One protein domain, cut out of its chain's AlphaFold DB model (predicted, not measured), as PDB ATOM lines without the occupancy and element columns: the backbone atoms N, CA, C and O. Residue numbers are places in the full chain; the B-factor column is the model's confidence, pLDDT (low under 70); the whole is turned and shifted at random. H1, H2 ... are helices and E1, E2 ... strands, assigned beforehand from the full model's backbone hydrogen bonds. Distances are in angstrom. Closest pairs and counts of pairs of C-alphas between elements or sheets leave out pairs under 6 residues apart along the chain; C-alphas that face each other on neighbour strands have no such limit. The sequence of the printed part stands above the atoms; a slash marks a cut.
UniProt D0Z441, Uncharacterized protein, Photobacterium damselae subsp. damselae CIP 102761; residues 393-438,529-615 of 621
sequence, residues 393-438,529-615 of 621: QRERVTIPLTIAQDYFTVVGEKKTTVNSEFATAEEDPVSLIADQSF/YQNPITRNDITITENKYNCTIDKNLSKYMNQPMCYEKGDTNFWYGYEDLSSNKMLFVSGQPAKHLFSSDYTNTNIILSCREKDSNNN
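AT A GLANCE: This is residues 393 to 438 and 529 to 615 of the 621 residues of an uncharacterized protein of Photobacterium damselae subsp. damselae CIP 102761 (UniProt D0Z441). A strongly twisted, curled sheet of four strands makes one end of this long model, with the short helix H3 packed on its strands E1 and E2; a ribbon of two strands, E3 and E6, makes most of the other end. H1 and H2 follow E2 toward the ribbon, and residues 604 to 615, of which 604 to 610 belong to E7, stick out as a free arm. The printed part has 133 residues, with three named helices and seven named strands in the order E1 E2 H1 H2 E3 H3 E4 E5 E6 E7, class mixed, helices and strands. The larger sheet runs E2 - E1 - E5 - E4, and both sheets are antiparallel. The whole is only just loose, close to extended, with a radius of gyration of the C-alphas of 21.2 A and spans of 67 by 44 by 22 A.

HOW THE PARTS SIT: Start with E1, residues 393 to 404, and E2, residues 410 to 422, an antiparallel hairpin; look for N 401 and O 414, 2.7 A apart. E1 bends by 57 degrees at residue 396, E2 by 75 degrees at residue 419. On this sheet you find H3, residues 551 to 557; its closest C-alphas to E1 are those of Asn 552 and Val 397, 5.4 A. H1, residues 424 to 427, only just touches H3, with 3 pairs of C-alphas within 8 A, closest Glu 427 and Ser 554, 5.5 A. H1 and H2, residues 429 to 433, touch only at the corner, and only just, with 3 such pairs, closest Ala 425 and Leu 432, 5.8 A. E3, residues 538 to 545, is antiparallel to E6, residues 592 to 598, with N 593 and O 544 2.8 A apart. The closest C-alphas of H2 and E3 are Val 430 and Asn 543, 6.0 A. E4, residues 570 to 576, and E5, residues 581 to 586, form a hairpin, with N 574 and O 583 2.9 A apart; E5 is antiparallel to E1, with N 402 and O 584 2.8 A apart. E7, residues 604 to 610, pairs with no named strand and is apart from E6. In H2 and H3 every O i to N i+4 pair is within hydrogen-bond range; H1 is too short for such a pair.

IN THESE COORDINATES: Find C-alpha 393 at (150.061, 92.069, 185.407); from there E1 runs 31.5 A, and E2 returns over 28.8 A. H1 spans 4.8 A, H2 6.3 A and H3 9.8 A. E3 measures 19.5 A, E4 16.0 A, E5 14.8 A, E6 19.2 A. E7 runs 17.9 A to C-alpha 610 at (139.355, 136.429, 194.070).

THE WHOLE: The C-alphas farthest apart are those of Ser 578 and Asn 602, 66.9 A. Residues 439 to 528 are not printed; C-alphas 438 and 529 are 18.1 A apart across the cut. The link from H3 to E4 is long, 12 residues. Mean pLDDT of the printed part is 82.2; residues 407 to 408, 565 to 577, 579 and 598 to 601 are under 70.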
ATOM      1  N   GLN A 393     150.536  93.150 186.264       90.38
ATOM      2  CA  GLN A 393     150.061  92.069 185.407       90.38
ATOM      3  C   GLN A 393     150.916  91.985 184.145       90.38
ATOM      4  O   GLN A 393     151.461  92.983 183.682       90.38
ATOM      5  N   ARG A 394     151.013  90.785 183.561       95.31
ATOM      6  CA  ARG A 394     151.717  90.554 182.292       95.31
ATOM      7  C   ARG A 394     150.795  89.914 181.272       95.31
ATOM      8  O   ARG A 394     150.246  88.842 181.517       95.31
ATOM      9  N   GLU A 395     150.682  90.531 180.102       95.56
ATOM     10  CA  GLU A 395     149.810  90.057 179.028       95.56
ATOM     11  C   GLU A 395     150.457  90.239 177.651       95.56
ATOM     12  O   GLU A 395     151.233  91.167 177.418       95.56
ATOM     13  N   ARG A 396     150.137  89.345 176.705       96.12
ATOM     14  CA  ARG A 396     150.470  89.562 175.292       96.12
ATOM     15  C   ARG A 396     149.358  90.369 174.646       96.12
ATOM     16  O   ARG A 396     148.270  89.842 174.433       96.12
ATOM     17  N   VAL A 397     149.650  91.615 174.295       94.19
ATOM     18  CA  VAL A 397     148.677  92.536 173.702       94.19
ATOM     19  C   VAL A 397     149.001  92.784 172.235       94.19
ATOM     20  O   VAL A 397     150.166  92.832 171.833       94.19
ATOM     21  N   THR A 398     147.960  92.913 171.414       93.88
ATOM     22  CA  THR A 398     148.100  93.256 169.997       93.88
ATOM     23  C   THR A 398     147.783  94.732 169.803       93.88
ATOM     24  O   THR A 398     146.631  95.128 169.984       93.88
ATOM     25  N   ILE A 399     148.783  95.512 169.393       89.62
ATOM     26  CA  ILE A 399     148.676  96.962 169.192       89.62
ATOM     27  C   ILE A 399     148.788  97.338 167.705       89.62
ATOM     28  O   ILE A 399     149.476  96.639 166.943       89.62
ATOM     29  N   PRO A 400     148.118  98.420 167.271       84.69
ATOM     30  CA  PRO A 400     148.320  98.990 165.947       84.69
ATOM     31  C   PRO A 400     149.649  99.760 165.885       84.69
ATOM     32  O   PRO A 400     149.988 100.535 166.776       84.69
ATOM     33  N   LEU A 401     150.396  99.550 164.804       84.75
ATOM     34  CA  LEU A 401     151.551 100.343 164.402       84.75
ATOM     35  C   LEU A 401     151.219 101.070 163.107       84.75
ATOM     36  O   LEU A 401     150.887 100.445 162.096       84.75
ATOM     37  N   THR A 402     151.369 102.381 163.120       83.12
ATOM     38  CA  THR A 402     151.239 103.227 161.943       83.12
ATOM     39  C   THR A 402     152.549 103.223 161.173       83.12
ATOM     40  O   THR A 402     153.618 103.424 161.740       83.12
ATOM     41  N   ILE A 403     152.466 102.978 159.867       83.88
ATOM     42  CA  ILE A 403     153.596 103.036 158.947       83.88
ATOM     43  C   ILE A 403     153.539 104.389 158.251       83.88
ATOM     44  O   ILE A 403     152.565 104.674 157.552       83.88
ATOM     45  N   ALA A 404     154.580 105.195 158.398       79.81
ATOM     46  CA  ALA A 404     154.685 106.497 157.761       79.81
ATOM     47  C   ALA A 404     155.917 106.566 156.850       79.81
ATOM     48  O   ALA A 404     156.919 105.896 157.091       79.81
ATOM     49  N   GLN A 405     155.828 107.330 155.766       79.75
ATOM     50  CA  GLN A 405     156.954 107.569 154.854       79.75
ATOM     51  C   GLN A 405     157.833 108.741 155.323       79.75
ATOM     52  O   GLN A 405     159.023 108.772 155.032       79.75
ATOM     53  N   ASP A 406     157.248 109.664 156.084       73.62
ATOM     54  CA  ASP A 406     157.880 110.754 156.832       73.62
ATOM     55  C   ASP A 406     157.018 111.057 158.083       73.62
ATOM     56  O   ASP A 406     156.068 110.326 158.358       73.62
ATOM     57  N   TYR A 407     157.328 112.099 158.867       67.31
ATOM     58  CA  TYR A 407     156.598 112.416 160.111       67.31
ATOM     59  C   TYR A 407     155.114 112.774 159.905       67.31
ATOM     60  O   TYR A 407     154.366 112.819 160.876       67.31
ATOM     61  N   PHE A 408     154.676 113.031 158.670       68.38
ATOM     62  CA  PHE A 408     153.338 113.553 158.381       68.38
ATOM     63  C   PHE A 408     152.538 112.675 157.408       68.38
ATOM     64  O   PHE A 408     151.317 112.807 157.319       68.38
ATOM     65  N   THR A 409     153.191 111.752 156.699       80.19
ATOM     66  CA  THR A 409     152.587 110.967 155.618       80.19
ATOM     67  C   THR A 409     152.397 109.512 156.031       80.19
ATOM     68  O   THR A 409     153.302 108.684 155.902       80.19
ATOM     69  N   VAL A 410     151.189 109.176 156.486       80.75
ATOM     70  CA  VAL A 410     150.791 107.798 156.816       80.75
ATOM     71  C   VAL A 410     150.558 106.987 155.538       80.75
ATOM     72  O   VAL A 410     149.728 107.338 154.704       80.75
ATOM     73  N   VAL A 411     151.272 105.868 155.395       85.12
ATOM     74  CA  VAL A 411     151.235 104.984 154.214       85.12
ATOM     75  C   VAL A 411     150.703 103.581 154.510       85.12
ATOM     76  O   VAL A 411     150.549 102.773 153.593       85.12
ATOM     77  N   GLY A 412     150.410 103.263 155.771       84.94
ATOM     78  CA  GLY A 412     149.777 102.002 156.140       84.94
ATOM     79  C   GLY A 412     149.657 101.796 157.643       84.94
ATOM     80  O   GLY A 412     150.076 102.627 158.440       84.94
ATOM     81  N   GLU A 413     149.104 100.649 158.020       83.38
ATOM     82  CA  GLU A 413     148.992 100.200 159.405       83.38
ATOM     83  C   GLU A 413     149.336  98.709 159.457       83.38
ATOM     84  O   GLU A 413     148.978  97.939 158.558       83.38
ATOM     85  N   LYS A 414     150.038  98.290 160.504       86.19
ATOM     86  CA  LYS A 414     150.356  96.893 160.788       86.19
ATOM     87  C   LYS A 414     150.061  96.613 162.250       86.19
ATOM     88  O   LYS A 414     150.337  97.435 163.104       86.19
ATOM     89  N   LYS A 415     149.570  95.418 162.563       87.88
ATOM     90  CA  LYS A 415     149.437  94.977 163.955       87.88
ATOM     91  C   LYS A 415     150.685  94.227 164.397       87.88
ATOM     92  O   LYS A 415     151.220  93.412 163.643       87.88
ATOM     93  N   THR A 416     151.124  94.480 165.621       88.19
ATOM     94  CA  THR A 416     152.185  93.705 166.272       88.19
ATOM     95  C   THR A 416     151.695  93.171 167.607       88.19
ATOM     96  O   THR A 416     150.797  93.748 168.212       88.19
ATOM     97  N   THR A 417     152.264  92.054 168.055       93.44
ATOM     98  CA  THR A 417     151.970  91.486 169.375       93.44
ATOM     99  C   THR A 417     153.202  91.593 170.250       93.44
ATOM    100  O   THR A 417     154.265  91.087 169.889       93.44
ATOM    101  N   VAL A 418     153.038  92.223 171.405       90.44
ATOM    102  CA  VAL A 418     154.107  92.534 172.357       90.44
ATOM    103  C   VAL A 418     153.735  92.010 173.735       90.44
ATOM    104  O   VAL A 418     152.557  91.870 174.056       90.44
ATOM    105  N   ASN A 419     154.743  91.667 174.534       94.12
ATOM    106  CA  ASN A 419     154.532  91.395 175.950       94.12
ATOM    107  C   ASN A 419     154.484  92.748 176.659       94.12
ATOM    108  O   ASN A 419     155.410  93.539 176.501       94.12
ATOM    109  N   SER A 420     153.413  93.005 177.395       92.88
ATOM    110  CA  SER A 420     153.191  94.233 178.151       92.88
ATOM    111  C   SER A 420     153.112  93.895 179.639       92.88
ATOM    112  O   SER A 420     152.608  92.830 180.010       92.88
ATOM    113  N   GLU A 421     153.649  94.792 180.464       94.00
ATOM    114  CA  GLU A 421     153.542  94.780 181.920       94.00
ATOM    115  C   GLU A 421     152.844  96.070 182.357       94.00
ATOM    116  O   GLU A 421     153.237  97.146 181.910       94.00
ATOM    117  N   PHE A 422     151.781  95.957 183.154       90.50
ATOM    118  CA  PHE A 422     150.946  97.095 183.548       90.50
ATOM    119  C   PHE A 422     150.257  96.862 184.897       90.50
ATOM    120  O   PHE A 422     150.030  95.716 185.291       90.50
ATOM    121  N   ALA A 423     149.879  97.937 185.584       88.75
ATOM    122  CA  ALA A 423     148.988  97.901 186.744       88.75
ATOM    123  C   ALA A 423     147.599  98.415 186.338       88.75
ATOM    124  O   ALA A 423     147.486  99.367 185.569       88.75
ATOM    125  N   THR A 424     146.518  97.809 186.841       89.25
ATOM    126  CA  THR A 424     145.155  98.245 186.477       89.25
ATOM    127  C   THR A 424     144.832  99.642 187.014       89.25
ATOM    128  O   THR A 424     144.028 100.338 186.410       89.25
ATOM    129  N   ALA A 425     145.464 100.076 188.108       83.44
ATOM    130  CA  ALA A 425     145.346 101.442 188.615       83.44
ATOM    131  C   ALA A 425     145.810 102.491 187.587       83.44
ATOM    132  O   ALA A 425     145.155 103.518 187.436       83.44
ATOM    133  N   GLU A 426     146.891 102.196 186.862       85.56
ATOM    134  CA  GLU A 426     147.457 103.068 185.827       85.56
ATOM    135  C   GLU A 426     146.712 102.911 184.498       85.56
ATOM    136  O   GLU A 426     146.407 103.880 183.813       85.56
ATOM    137  N   GLU A 427     146.376 101.674 184.126       90.06
ATOM    138  CA  GLU A 427     145.710 101.363 182.858       90.06
ATOM    139  C   GLU A 427     144.241 101.815 182.817       90.06
ATOM    140  O   GLU A 427     143.781 102.313 181.788       90.06
ATOM    141  N   ASP A 428     143.513 101.658 183.926       89.50
ATOM    142  CA  ASP A 428     142.085 101.965 184.062       89.50
ATOM    143  C   ASP A 428     141.758 102.594 185.439       89.50
ATOM    144  O   ASP A 428     141.074 101.987 186.280       89.50
ATOM    145  N   PRO A 429     142.201 103.845 185.690       86.31
ATOM    146  CA  PRO A 429     141.865 104.581 186.912       86.31
ATOM    147  C   PRO A 429     140.354 104.794 187.122       86.31
ATOM    148  O   PRO A 429     139.904 104.959 188.260       86.31
ATOM    149  N   VAL A 430     139.528 104.745 186.067       88.44
ATOM    150  CA  VAL A 430     138.061 104.840 186.202       88.44
ATOM    151  C   VAL A 430     137.518 103.653 186.998       88.44
ATOM    152  O   VAL A 430     136.708 103.846 187.914       88.44
ATOM    153  N   SER A 431     137.978 102.439 186.684       90.50
ATOM    154  CA  SER A 431     137.602 101.227 187.417       90.50
ATOM    155  C   SER A 431     138.152 101.191 188.842       90.50
ATOM    156  O   SER A 431     137.518 100.575 189.701       90.50
ATOM    157  N   LEU A 432     139.294 101.836 189.111       85.25
ATOM    158  CA  LEU A 432     139.844 101.989 190.461       85.25
ATOM    159  C   LEU A 432     138.918 102.836 191.341       85.25
ATOM    160  O   LEU A 432     138.502 102.407 192.411       85.25
ATOM    161  N   ILE A 433     138.531 104.015 190.858       84.31
ATOM    162  CA  ILE A 433     137.655 104.947 191.586       84.31
ATOM    163  C   ILE A 433     136.250 104.365 191.790       84.31
ATOM    164  O   ILE A 433     135.565 104.650 192.778       84.31
ATOM    165  N   ALA A 434     135.794 103.525 190.861       87.81
ATOM    166  CA  ALA A 434     134.540 102.797 191.004       87.81
ATOM    167  C   ALA A 434     134.599 101.681 192.067       87.81
ATOM    168  O   ALA A 434     133.541 101.227 192.509       87.81
ATOM    169  N   ASP A 435     135.791 101.245 192.490       88.62
ATOM    170  CA  ASP A 435     135.942 100.224 193.525       88.62
ATOM    171  C   ASP A 435     135.384 100.717 194.866       88.62
ATOM    172  O   ASP A 435     135.449 101.902 195.201       88.62
ATOM    173  N   GLN A 436     134.793  99.802 195.636       88.00
ATOM    174  CA  GLN A 436     134.147 100.144 196.902       88.00
ATOM    175  C   GLN A 436     135.152 100.459 198.012       88.00
ATOM    176  O   GLN A 436     134.787 101.177 198.942       88.00
ATOM    177  N   SER A 437     136.387  99.947 197.932       85.62
ATOM    178  CA  SER A 437     137.424 100.241 198.924       85.62
ATOM    179  C   SER A 437     138.154 101.556 198.652       85.62
ATOM    180  O   SER A 437     138.793 102.080 199.560       85.62
ATOM    181  N   PHE A 438     138.015 102.138 197.453       83.75
ATOM    182  CA  PHE A 438     138.656 103.404 197.103       83.75
ATOM    183  C   PHE A 438     138.243 104.526 198.062       83.75
ATOM    184  O   PHE A 438     137.051 104.829 198.182       83.75
ATOM    185  N   TYR A 529     142.004 114.553 211.158       87.25
ATOM    186  CA  TYR A 529     142.611 113.351 211.744       87.25
ATOM    187  C   TYR A 529     141.689 112.603 212.721       87.25
ATOM    188  O   TYR A 529     141.923 111.423 212.982       87.25
ATOM    189  N   GLN A 530     140.679 113.265 213.294       88.25
ATOM    190  CA  GLN A 530     139.750 112.669 214.267       88.25
ATOM    191  C   GLN A 530     138.514 112.055 213.599       88.25
ATOM    192  O   GLN A 530     138.107 110.952 213.958       88.25
ATOM    193  N   ASN A 531     137.955 112.760 212.619       86.81
ATOM    194  CA  ASN A 531     136.786 112.396 211.825       86.81
ATOM    195  C   ASN A 531     137.146 112.543 210.332       86.81
ATOM    196  O   ASN A 531     136.685 113.477 209.666       86.81
ATOM    197  N   PRO A 532     138.027 111.669 209.814       82.25
ATOM    198  CA  PRO A 532     138.567 111.774 208.461       82.25
ATOM    199  C   PRO A 532     137.497 111.681 207.378       82.25
ATOM    200  O   PRO A 532     136.500 110.978 207.523       82.25
ATOM    201  N   ILE A 533     137.770 112.342 206.250       79.50
ATOM    202  CA  ILE A 533     136.997 112.181 205.014       79.50
ATOM    203  C   ILE A 533     137.217 110.762 204.514       79.50
ATOM    204  O   ILE A 533     138.360 110.329 204.388       79.50
ATOM    205  N   THR A 534     136.136 110.062 204.206       82.25
ATOM    206  CA  THR A 534     136.138 108.717 203.634       82.25
ATOM    207  C   THR A 534     135.321 108.692 202.350       82.25
ATOM    208  O   THR A 534     134.636 109.654 202.015       82.25
ATOM    209  N   ARG A 535     135.308 107.556 201.650       81.75
ATOM    210  CA  ARG A 535     134.460 107.334 200.475       81.75
ATOM    211  C   ARG A 535     132.992 107.713 200.689       81.75
ATOM    212  O   ARG A 535     132.347 108.173 199.754       81.75
ATOM    213  N   ASN A 536     132.466 107.538 201.900       85.38
ATOM    214  CA  ASN A 536     131.071 107.858 202.208       85.38
ATOM    215  C   ASN A 536     130.787 109.368 202.228       85.38
ATOM    216  O   ASN A 536     129.628 109.764 202.134       85.38
ATOM    217  N   ASP A 537     131.825 110.197 202.335       78.75
ATOM    218  CA  ASP A 537     131.740 111.658 202.346       78.75
ATOM    219  C   ASP A 537     131.897 112.273 200.945       78.75
ATOM    220  O   ASP A 537     131.833 113.496 200.800       78.75
ATOM    221  N   ILE A 538     132.128 111.432 199.925       77.62
ATOM    222  CA  ILE A 538     132.438 111.825 198.548       77.62
ATOM    223  C   ILE A 538     131.314 111.367 197.622       77.62
ATOM    224  O   ILE A 538     131.050 110.172 197.473       77.62
ATOM    225  N   THR A 539     130.690 112.316 196.929       81.69
ATOM    226  CA  THR A 539     129.742 112.025 195.849       81.69
ATOM    227  C   THR A 539     130.430 112.234 194.513       81.69
ATOM    228  O   THR A 539     130.709 113.358 194.123       81.69
ATOM    229  N   ILE A 540     130.707 111.149 193.793       80.75
ATOM    230  CA  ILE A 540     131.327 111.219 192.467       80.75
ATOM    231  C   ILE A 540     130.252 111.588 191.443       80.75
ATOM    232  O   ILE A 540     129.317 110.818 191.216       80.75
ATOM    233  N   THR A 541     130.390 112.756 190.823       84.19
ATOM    234  CA  THR A 541     129.452 113.295 189.827       84.19
ATOM    235  C   THR A 541     129.912 113.009 188.397       84.19
ATOM    236  O   THR A 541     129.083 112.845 187.500       84.19
ATOM    237  N   GLU A 542     131.223 112.860 188.181       86.62
ATOM    238  CA  GLU A 542     131.804 112.445 186.906       86.62
ATOM    239  C   GLU A 542     132.996 111.501 187.128       86.62
ATOM    240  O   GLU A 542     133.866 111.769 187.951       86.62
ATOM    241  N   ASN A 543     133.026 110.377 186.404       88.19
ATOM    242  CA  ASN A 543     134.141 109.424 186.394       88.19
ATOM    243  C   ASN A 543     134.162 108.671 185.056       88.19
ATOM    244  O   ASN A 543     133.581 107.592 184.926       88.19
ATOM    245  N   LYS A 544     134.740 109.288 184.024       90.56
ATOM    246  CA  LYS A 544     134.793 108.724 182.665       90.56
ATOM    247  C   LYS A 544     135.977 109.277 181.881       90.56
ATOM    248  O   LYS A 544     136.572 110.275 182.269       90.56
ATOM    249  N   TYR A 545     136.277 108.683 180.735       91.25
ATOM    250  CA  TYR A 545     137.251 109.240 179.798       91.25
ATOM    251  C   TYR A 545     136.597 110.198 178.802       91.25
ATOM    252  O   TYR A 545     135.415 110.080 178.475       91.25
ATOM    253  N   ASN A 546     137.383 111.142 178.288       88.75
ATOM    254  CA  ASN A 546     136.978 112.045 177.206       88.75
ATOM    255  C   ASN A 546     136.868 111.356 175.829       88.75
ATOM    256  O   ASN A 546     136.446 111.996 174.868       88.75
ATOM    257  N   CYS A 547     137.259 110.086 175.728       89.88
ATOM    258  CA  CYS A 547     137.316 109.301 174.499       89.88
ATOM    259  C   CYS A 547     136.946 107.829 174.766       89.88
ATOM    260  O   CYS A 547     136.787 107.407 175.913       89.88
ATOM    261  N   THR A 548     136.853 107.027 173.702       91.50
ATOM    262  CA  THR A 548     136.781 105.563 173.832       91.50
ATOM    263  C   THR A 548     138.189 104.988 173.986       91.50
ATOM    264  O   THR A 548     139.050 105.235 173.144       91.50
ATOM    265  N   ILE A 549     138.408 104.206 175.044       93.25
ATOM    266  CA  ILE A 549     139.707 103.602 175.362       93.25
ATOM    267  C   ILE A 549     140.035 102.425 174.437       93.25
ATOM    268  O   ILE A 549     139.201 101.539 174.223       93.25
ATOM    269  N   ASP A 550     141.281 102.369 173.967       92.75
ATOM    270  CA  ASP A 550     141.880 101.169 173.384       92.75
ATOM    271  C   ASP A 550     142.628 100.391 174.470       92.75
ATOM    272  O   ASP A 550     143.745 100.725 174.845       92.75
ATOM    273  N   LYS A 551     142.010  99.314 174.962       93.06
ATOM    274  CA  LYS A 551     142.546  98.511 176.074       93.06
ATOM    275  C   LYS A 551     143.925  97.921 175.797       93.06
ATOM    276  O   LYS A 551     144.739  97.817 176.703       93.06
ATOM    277  N   ASN A 552     144.194  97.483 174.568       93.81
ATOM    278  CA  ASN A 552     145.487  96.867 174.268       93.81
ATOM    279  C   ASN A 552     146.588  97.920 174.249       93.81
ATOM    280  O   ASN A 552     147.693  97.657 174.719       93.81
ATOM    281  N   LEU A 553     146.274  99.100 173.714       91.31
ATOM    282  CA  LEU A 553     147.181 100.230 173.734       91.31
ATOM    283  C   LEU A 553     147.385 100.756 175.160       91.31
ATOM    284  O   LEU A 553     148.529 100.997 175.532       91.31
ATOM    285  N   SER A 554     146.330 100.858 175.974       93.25
ATOM    286  CA  SER A 554     146.441 101.293 177.372       93.25
ATOM    287  C   SER A 554     147.326 100.366 178.195       93.25
ATOM    288  O   SER A 554     148.236 100.826 178.875       93.25
ATOM    289  N   LYS A 555     147.132  99.047 178.065       94.69
ATOM    290  CA  LYS A 555     148.008  98.043 178.684       94.69
ATOM    291  C   LYS A 555     149.453  98.206 178.228       94.69
ATOM    292  O   LYS A 555     150.363  98.240 179.045       94.69
ATOM    293  N   TYR A 556     149.679  98.337 176.919       92.06
ATOM    294  CA  TYR A 556     151.028  98.513 176.377       92.06
ATOM    295  C   TYR A 556     151.724  99.769 176.911       92.06
ATOM    296  O   TYR A 556     152.916  99.721 177.196       92.06
ATOM    297  N   MET A 557     150.980 100.865 177.056       89.94
ATOM    298  CA  MET A 557     151.504 102.151 177.508       89.94
ATOM    299  C   MET A 557     151.492 102.315 179.035       89.94
ATOM    300  O   MET A 557     152.053 103.294 179.516       89.94
ATOM    301  N   ASN A 558     150.859 101.393 179.773       91.19
ATOM    302  CA  ASN A 558     150.587 101.487 181.211       91.19
ATOM    303  C   ASN A 558     149.972 102.843 181.617       91.19
ATOM    304  O   ASN A 558     150.401 103.466 182.578       91.19
ATOM    305  N   GLN A 559     149.014 103.324 180.824       90.06
ATOM    306  CA  GLN A 559     148.225 104.543 181.054       90.06
ATOM    307  C   GLN A 559     146.979 104.484 180.153       90.06
ATOM    308  O   GLN A 559     147.018 103.777 179.142       90.06
ATOM    309  N   PRO A 560     145.877 105.204 180.424       90.38
ATOM    310  CA  PRO A 560     144.682 105.108 179.595       90.38
ATOM    311  C   PRO A 560     144.910 105.786 178.236       90.38
ATOM    312  O   PRO A 560     145.222 106.974 178.158       90.38
ATOM    313  N   MET A 561     144.719 105.046 177.143       91.19
ATOM    314  CA  MET A 561     144.973 105.510 175.778       91.19
ATOM    315  C   MET A 561     143.715 105.450 174.913       91.19
ATOM    316  O   MET A 561     142.972 104.469 174.912       91.19
ATOM    317  N   CYS A 562     143.513 106.487 174.108       88.94
ATOM    318  CA  CYS A 562     142.583 106.490 172.989       88.94
ATOM    319  C   CYS A 562     143.329 106.090 171.711       88.94
ATOM    320  O   CYS A 562     144.453 106.546 171.471       88.94
ATOM    321  N   TYR A 563     142.669 105.327 170.844       83.25
ATOM    322  CA  TYR A 563     143.116 105.124 169.470       83.25
ATOM    323  C   TYR A 563     142.001 105.502 168.496       83.25
ATOM    324  O   TYR A 563     140.939 104.877 168.478       83.25
ATOM    325  N   GLU A 564     142.263 106.499 167.653       73.25
ATOM    326  CA  GLU A 564     141.429 106.814 166.496       73.25
ATOM    327  C   GLU A 564     142.224 106.582 165.211       73.25
ATOM    328  O   GLU A 564     143.370 107.007 165.053       73.25
ATOM    329  N   LYS A 565     141.611 105.867 164.264       67.00
ATOM    330  CA  LYS A 565     142.261 105.528 163.000       67.00
ATOM    331  C   LYS A 565     142.530 106.798 162.187       67.00
ATOM    332  O   LYS A 565     141.591 107.473 161.777       67.00
ATOM    333  N   GLY A 566     143.802 107.053 161.878       61.03
ATOM    334  CA  GLY A 566     144.239 108.234 161.124       61.03
ATOM    335  C   GLY A 566     144.672 109.415 161.995       61.03
ATOM    336  O   GLY A 566     145.058 110.441 161.441       61.03
ATOM    337  N   ASP A 567     144.645 109.272 163.321       64.06
ATOM    338  CA  ASP A 567     145.216 110.248 164.245       64.06
ATOM    339  C   ASP A 567     146.757 110.211 164.176       64.06
ATOM    340  O   ASP A 567     147.381 109.147 164.266       64.06
ATOM    341  N   THR A 568     147.375 111.376 163.962       61.00
ATOM    342  CA  THR A 568     148.831 111.533 163.782       61.00
ATOM    343  C   THR A 568     149.545 111.921 165.075       61.00
ATOM    344  O   THR A 568     150.698 112.341 165.044       61.00
ATOM    345  N   ASN A 569     148.876 111.823 166.222       66.19
ATOM    346  CA  ASN A 569     149.541 111.948 167.512       66.19
ATOM    347  C   ASN A 569     150.345 110.659 167.776       66.19
ATOM    348  O   ASN A 569     149.783 109.571 167.933       66.19
ATOM    349  N   PHE A 570     151.675 110.772 167.738       69.06
ATOM    350  CA  PHE A 570     152.613 109.652 167.858       69.06
ATOM    351  C   PHE A 570     153.342 109.704 169.204       69.06
ATOM    352  O   PHE A 570     153.802 110.770 169.604       69.06
ATOM    353  N   TRP A 571     153.486 108.555 169.874       63.59
ATOM    354  CA  TRP A 571     154.165 108.465 171.181       63.59
ATOM    355  C   TRP A 571     155.553 107.839 171.105       63.59
ATOM    356  O   TRP A 571     156.485 108.323 171.735       63.59
ATOM    357  N   TYR A 572     155.703 106.780 170.308       67.56
ATOM    358  CA  TYR A 572     156.970 106.065 170.157       67.56
ATOM    359  C   TYR A 572     157.173 105.656 168.703       67.56
ATOM    360  O   TYR A 572     156.261 105.099 168.090       67.56
ATOM    361  N   GLY A 573     158.363 105.938 168.165       65.69
ATOM    362  CA  GLY A 573     158.725 105.695 166.772       65.69
ATOM    363  C   GLY A 573     160.038 104.933 166.623       65.69
ATOM    364  O   GLY A 573     160.976 105.154 167.383       65.69
ATOM    365  N   TYR A 574     160.106 104.055 165.626       67.69
ATOM    366  CA  TYR A 574     161.339 103.417 165.168       67.69
ATOM    367  C   TYR A 574     161.498 103.620 163.661       67.69
ATOM    368  O   TYR A 574     160.547 103.432 162.897       67.69
ATOM    369  N   GLU A 575     162.703 103.984 163.228       67.25
ATOM    370  CA  GLU A 575     163.039 104.126 161.814       67.25
ATOM    371  C   GLU A 575     163.514 102.785 161.244       67.25
ATOM    372  O   GLU A 575     164.546 102.247 161.645       67.25
ATOM    373  N   ASP A 576     162.768 102.238 160.281       66.62
ATOM    374  CA  ASP A 576     163.224 101.084 159.514       66.62
ATOM    375  C   ASP A 576     164.121 101.557 158.364       66.62
ATOM    376  O   ASP A 576     163.667 101.858 157.251       66.62
ATOM    377  N   LEU A 577     165.426 101.581 158.645       62.56
ATOM    378  CA  LEU A 577     166.486 101.985 157.714       62.56
ATOM    379  C   LEU A 577     166.501 101.164 156.411       62.56
ATOM    380  O   LEU A 577     167.085 101.598 155.420       62.56
ATOM    381  N   SER A 578     165.871  99.982 156.383       70.06
ATOM    382  CA  SER A 578     165.829  99.124 155.194       70.06
ATOM    383  C   SER A 578     164.727  99.500 154.199       70.06
ATOM    384  O   SER A 578     164.843  99.190 153.011       70.06
ATOM    385  N   SER A 579     163.668 100.174 154.660       69.00
ATOM    386  CA  SER A 579     162.486 100.495 153.849       69.00
ATOM    387  C   SER A 579     162.191 101.993 153.718       69.00
ATOM    388  O   SER A 579     161.252 102.354 153.005       69.00
ATOM    389  N   ASN A 580     163.007 102.855 154.346       75.75
ATOM    390  CA  ASN A 580     162.823 104.311 154.419       75.75
ATOM    391  C   ASN A 580     161.410 104.684 154.910       75.75
ATOM    392  O   ASN A 580     160.753 105.577 154.369       75.75
ATOM    393  N   LYS A 581     160.918 103.917 155.890       78.31
ATOM    394  CA  LYS A 581     159.614 104.083 156.535       78.31
ATOM    395  C   LYS A 581     159.798 104.098 158.044       78.31
ATOM    396  O   LYS A 581     160.652 103.405 158.588       78.31
ATOM    397  N   MET A 582     158.944 104.850 158.717       77.56
ATOM    398  CA  MET A 582     158.877 104.907 160.168       77.56
ATOM    399  C   MET A 582     157.676 104.117 160.672       77.56
ATOM    400  O   MET A 582     156.603 104.130 160.066       77.56
ATOM    401  N   LEU A 583     157.870 103.411 161.780       79.25
ATOM    402  CA  LEU A 583     156.828 102.691 162.497       79.25
ATOM    403  C   LEU A 583     156.536 103.435 163.792       79.25
ATOM    404  O   LEU A 583     157.436 103.583 164.613       79.25
ATOM    405  N   PHE A 584     155.290 103.856 163.984       79.62
ATOM    406  CA  PHE A 584     154.853 104.566 165.180       79.62
ATOM    407  C   PHE A 584     153.746 103.824 165.907       79.62
ATOM    408  O   PHE A 584     152.840 103.272 165.285       79.62
ATOM    409  N   VAL A 585     153.767 103.881 167.232       80.75
ATOM    410  CA  VAL A 585     152.576 103.611 168.034       80.75
ATOM    411  C   VAL A 585     151.700 104.863 167.974       80.75
ATOM    412  O   VAL A 585     152.087 105.922 168.474       80.75
ATOM    413  N   SER A 586     150.550 104.751 167.307       76.31
ATOM    414  CA  SER A 586     149.564 105.832 167.211       76.31
ATOM    415  C   SER A 586     148.589 105.770 168.373       76.31
ATOM    416  O   SER A 586     148.096 104.695 168.711       76.31
ATOM    417  N   GLY A 587     148.276 106.930 168.938       80.56
ATOM    418  CA  GLY A 587     147.278 107.084 169.986       80.56
ATOM    419  C   GLY A 587     147.483 108.375 170.762       80.56
ATOM    420  O   GLY A 587     148.463 109.090 170.575       80.56
ATOM    421  N   GLN A 588     146.553 108.678 171.654       85.56
ATOM    422  CA  GLN A 588     146.636 109.839 172.534       85.56
ATOM    423  C   GLN A 588     146.228 109.437 173.956       85.56
ATOM    424  O   GLN A 588     145.356 108.577 174.090       85.56
ATOM    425  N   PRO A 589     146.816 110.017 175.016       87.12
ATOM    426  CA  PRO A 589     146.399 109.743 176.377       87.12
ATOM    427  C   PRO A 589     144.967 110.212 176.545       87.12
ATOM    428  O   PRO A 589     144.611 111.341 176.183       87.12
ATOM    429  N   ALA A 590     144.141 109.340 177.093       87.81
ATOM    430  CA  ALA A 590     142.800 109.704 177.473       87.81
ATOM    431  C   ALA A 590     142.874 110.642 178.671       87.81
ATOM    432  O   ALA A 590     143.537 110.351 179.666       87.81
ATOM    433  N   LYS A 591     142.139 111.753 178.621       85.44
ATOM    434  CA  LYS A 591     141.902 112.500 179.850       85.44
ATOM    435  C   LYS A 591     140.809 111.813 180.627       85.44
ATOM    436  O   LYS A 591     139.679 111.664 180.153       85.44
ATOM    437  N   HIS A 592     141.151 111.494 181.859       83.19
ATOM    438  CA  HIS A 592     140.194 111.151 182.881       83.19
ATOM    439  C   HIS A 592     139.443 112.414 183.332       83.19
ATOM    440  O   HIS A 592     140.025 113.391 183.805       83.19
ATOM    441  N   LEU A 593     138.141 112.432 183.066       81.19
ATOM    442  CA  LEU A 593     137.211 113.451 183.526       81.19
ATOM    443  C   LEU A 593     136.648 112.968 184.861       81.19
ATOM    444  O   LEU A 593     135.848 112.025 184.903       81.19
ATOM    445  N   PHE A 594     137.121 113.595 185.932       77.88
ATOM    446  CA  PHE A 594     136.740 113.295 187.302       77.88
ATOM    447  C   PHE A 594     136.188 114.546 187.981       77.88
ATOM    448  O   PHE A 594     136.803 115.612 187.926       77.88
ATOM    449  N   SER A 595     135.028 114.407 188.613       73.75
ATOM    450  CA  SER A 595     134.416 115.443 189.440       73.75
ATOM    451  C   SER A 595     133.723 114.800 190.634       73.75
ATOM    452  O   SER A 595     133.130 113.718 190.525       73.75
ATOM    453  N   SER A 596     133.834 115.451 191.789       74.00
ATOM    454  CA  SER A 596     133.306 114.958 193.053       74.00
ATOM    455  C   SER A 596     132.898 116.103 193.969       74.00
ATOM    456  O   SER A 596     133.660 117.059 194.110       74.00
ATOM    457  N   ASP A 597     131.785 115.923 194.670       70.25
ATOM    458  CA  ASP A 597     131.322 116.813 195.730       70.25
ATOM    459  C   ASP A 597     131.655 116.216 197.103       70.25
ATOM    460  O   ASP A 597     131.648 114.992 197.281       70.25
ATOM    461  N   TYR A 598     131.895 117.077 198.093       69.06
ATOM    462  CA  TYR A 598     132.241 116.677 199.459       69.06
ATOM    463  C   TYR A 598     131.242 117.249 200.462       69.06
ATOM    464  O   TYR A 598     130.949 118.445 200.460       69.06
ATOM    465  N   THR A 599     130.728 116.412 201.364       61.75
ATOM    466  CA  THR A 599     129.658 116.822 202.292       61.75
ATOM    467  C   THR A 599     130.142 117.233 203.686       61.75
ATOM    468  O   THR A 599     129.359 117.790 204.457       61.75
ATOM    469  N   ASN A 600     131.406 116.979 204.046       62.25
ATOM    470  CA  ASN A 600     131.903 117.213 205.405       62.25
ATOM    471  C   ASN A 600     132.323 118.680 205.639       62.25
ATOM    472  O   ASN A 600     133.415 119.114 205.278       62.25
ATOM    473  N   THR A 601     131.453 119.437 206.310       65.25
ATOM    474  CA  THR A 601     131.642 120.866 206.614       65.25
ATOM    475  C   THR A 601     132.476 121.148 207.867       65.25
ATOM    476  O   THR A 601     132.690 122.310 208.199       65.25
ATOM    477  N   ASN A 602     132.908 120.123 208.609       75.50
ATOM    478  CA  ASN A 602     133.641 120.323 209.865       75.50
ATOM    479  C   ASN A 602     135.152 120.480 209.649       75.50
ATOM    480  O   ASN A 602     135.840 121.009 210.522       75.50
ATOM    481  N   ILE A 603     135.655 120.046 208.488       75.69
ATOM    482  CA  ILE A 603     137.070 120.128 208.110       75.69
ATOM    483  C   ILE A 603     137.342 121.421 207.350       75.69
ATOM    484  O   ILE A 603     138.211 122.192 207.750       75.69
ATOM    485  N   ILE A 604     136.589 121.689 206.279       75.50
ATOM    486  CA  ILE A 604     136.692 122.935 205.513       75.50
ATOM    487  C   ILE A 604     135.639 123.900 206.042       75.50
ATOM    488  O   ILE A 604     134.451 123.759 205.763       75.50
ATOM    489  N   LEU A 605     136.087 124.881 206.823       77.06
ATOM    490  CA  LEU A 605     135.200 125.834 207.489       77.06
ATOM    491  C   LEU A 605     134.819 126.992 206.567       77.06
ATOM    492  O   LEU A 605     133.691 127.481 206.612       77.06
ATOM    493  N   SER A 606     135.754 127.435 205.723       78.50
ATOM    494  CA  SER A 606     135.472 128.393 204.656       78.50
ATOM    495  C   SER A 606     136.552 128.374 203.582       78.50
ATOM    496  O   SER A 606     137.718 128.123 203.877       78.50
ATOM    497  N   CYS A 607     136.162 128.698 202.353       78.75
ATOM    498  CA  CYS A 607     137.064 128.932 201.233       78.75
ATOM    499  C   CYS A 607     136.659 130.248 200.568       78.75
ATOM    500  O   CYS A 607     135.472 130.471 200.301       78.75
ATOM    501  N   ARG A 608     137.631 131.132 200.343       79.62
ATOM    502  CA  ARG A 608     137.456 132.395 199.626       79.62
ATOM    503  C   ARG A 608     138.487 132.501 198.517       79.62
ATOM    504  O   ARG A 608     139.642 132.139 198.706       79.62
ATOM    505  N   GLU A 609     138.096 133.068 197.393       82.94
ATOM    506  CA  GLU A 609     138.995 133.361 196.283       82.94
ATOM    507  C   GLU A 609     138.692 134.722 195.676       82.94
ATOM    508  O   GLU A 609     137.698 135.364 196.021       82.94
ATOM    509  N   LYS A 610     139.584 135.195 194.809       78.19
ATOM    510  CA  LYS A 610     139.355 136.429 194.070       78.19
ATOM    511  C   LYS A 610     138.700 136.139 192.728       78.19
ATOM    512  O   LYS A 610     139.208 135.342 191.949       78.19
ATOM    513  N   ASP A 611     137.591 136.821 192.455       81.56
ATOM    514  CA  ASP A 611     136.957 136.797 191.138       81.56
ATOM    515  C   ASP A 611     137.821 137.524 190.084       81.56
ATOM    516  O   ASP A 611     138.841 138.153 190.388       81.56
ATOM    517  N   SER A 612     137.385 137.505 188.821       82.38
ATOM    518  CA  SER A 612     138.065 138.213 187.725       82.38
ATOM    519  C   SER A 612     138.174 139.734 187.930       82.38
ATOM    520  O   SER A 612     138.952 140.390 187.241       82.38
ATOM    521  N   ASN A 613     137.406 140.302 188.863       86.56
ATOM    522  CA  ASN A 613     137.428 141.714 189.242       86.56
ATOM    523  C   ASN A 613     138.254 141.962 190.519       86.56
ATOM    524  O   ASN A 613     138.253 143.078 191.043       86.56
ATOM    525  N   ASN A 614     138.979 140.949 191.012       82.69
ATOM    526  CA  ASN A 614     139.798 140.981 192.223       82.69
ATOM    527  C   ASN A 614     138.974 141.242 193.511       82.69
ATOM    528  O   ASN A 614     139.524 141.708 194.514       82.69
ATOM    529  N   ASN A 615     137.677 140.910 193.511       87.88
ATOM    530  CA  ASN A 615     136.819 140.899 194.700       87.88
ATOM    531  C   ASN A 615     136.857 139.535 195.387       87.88
ATOM    532  O   ASN A 615     136.878 138.505 194.721       87.88
TER     533      ASN A 615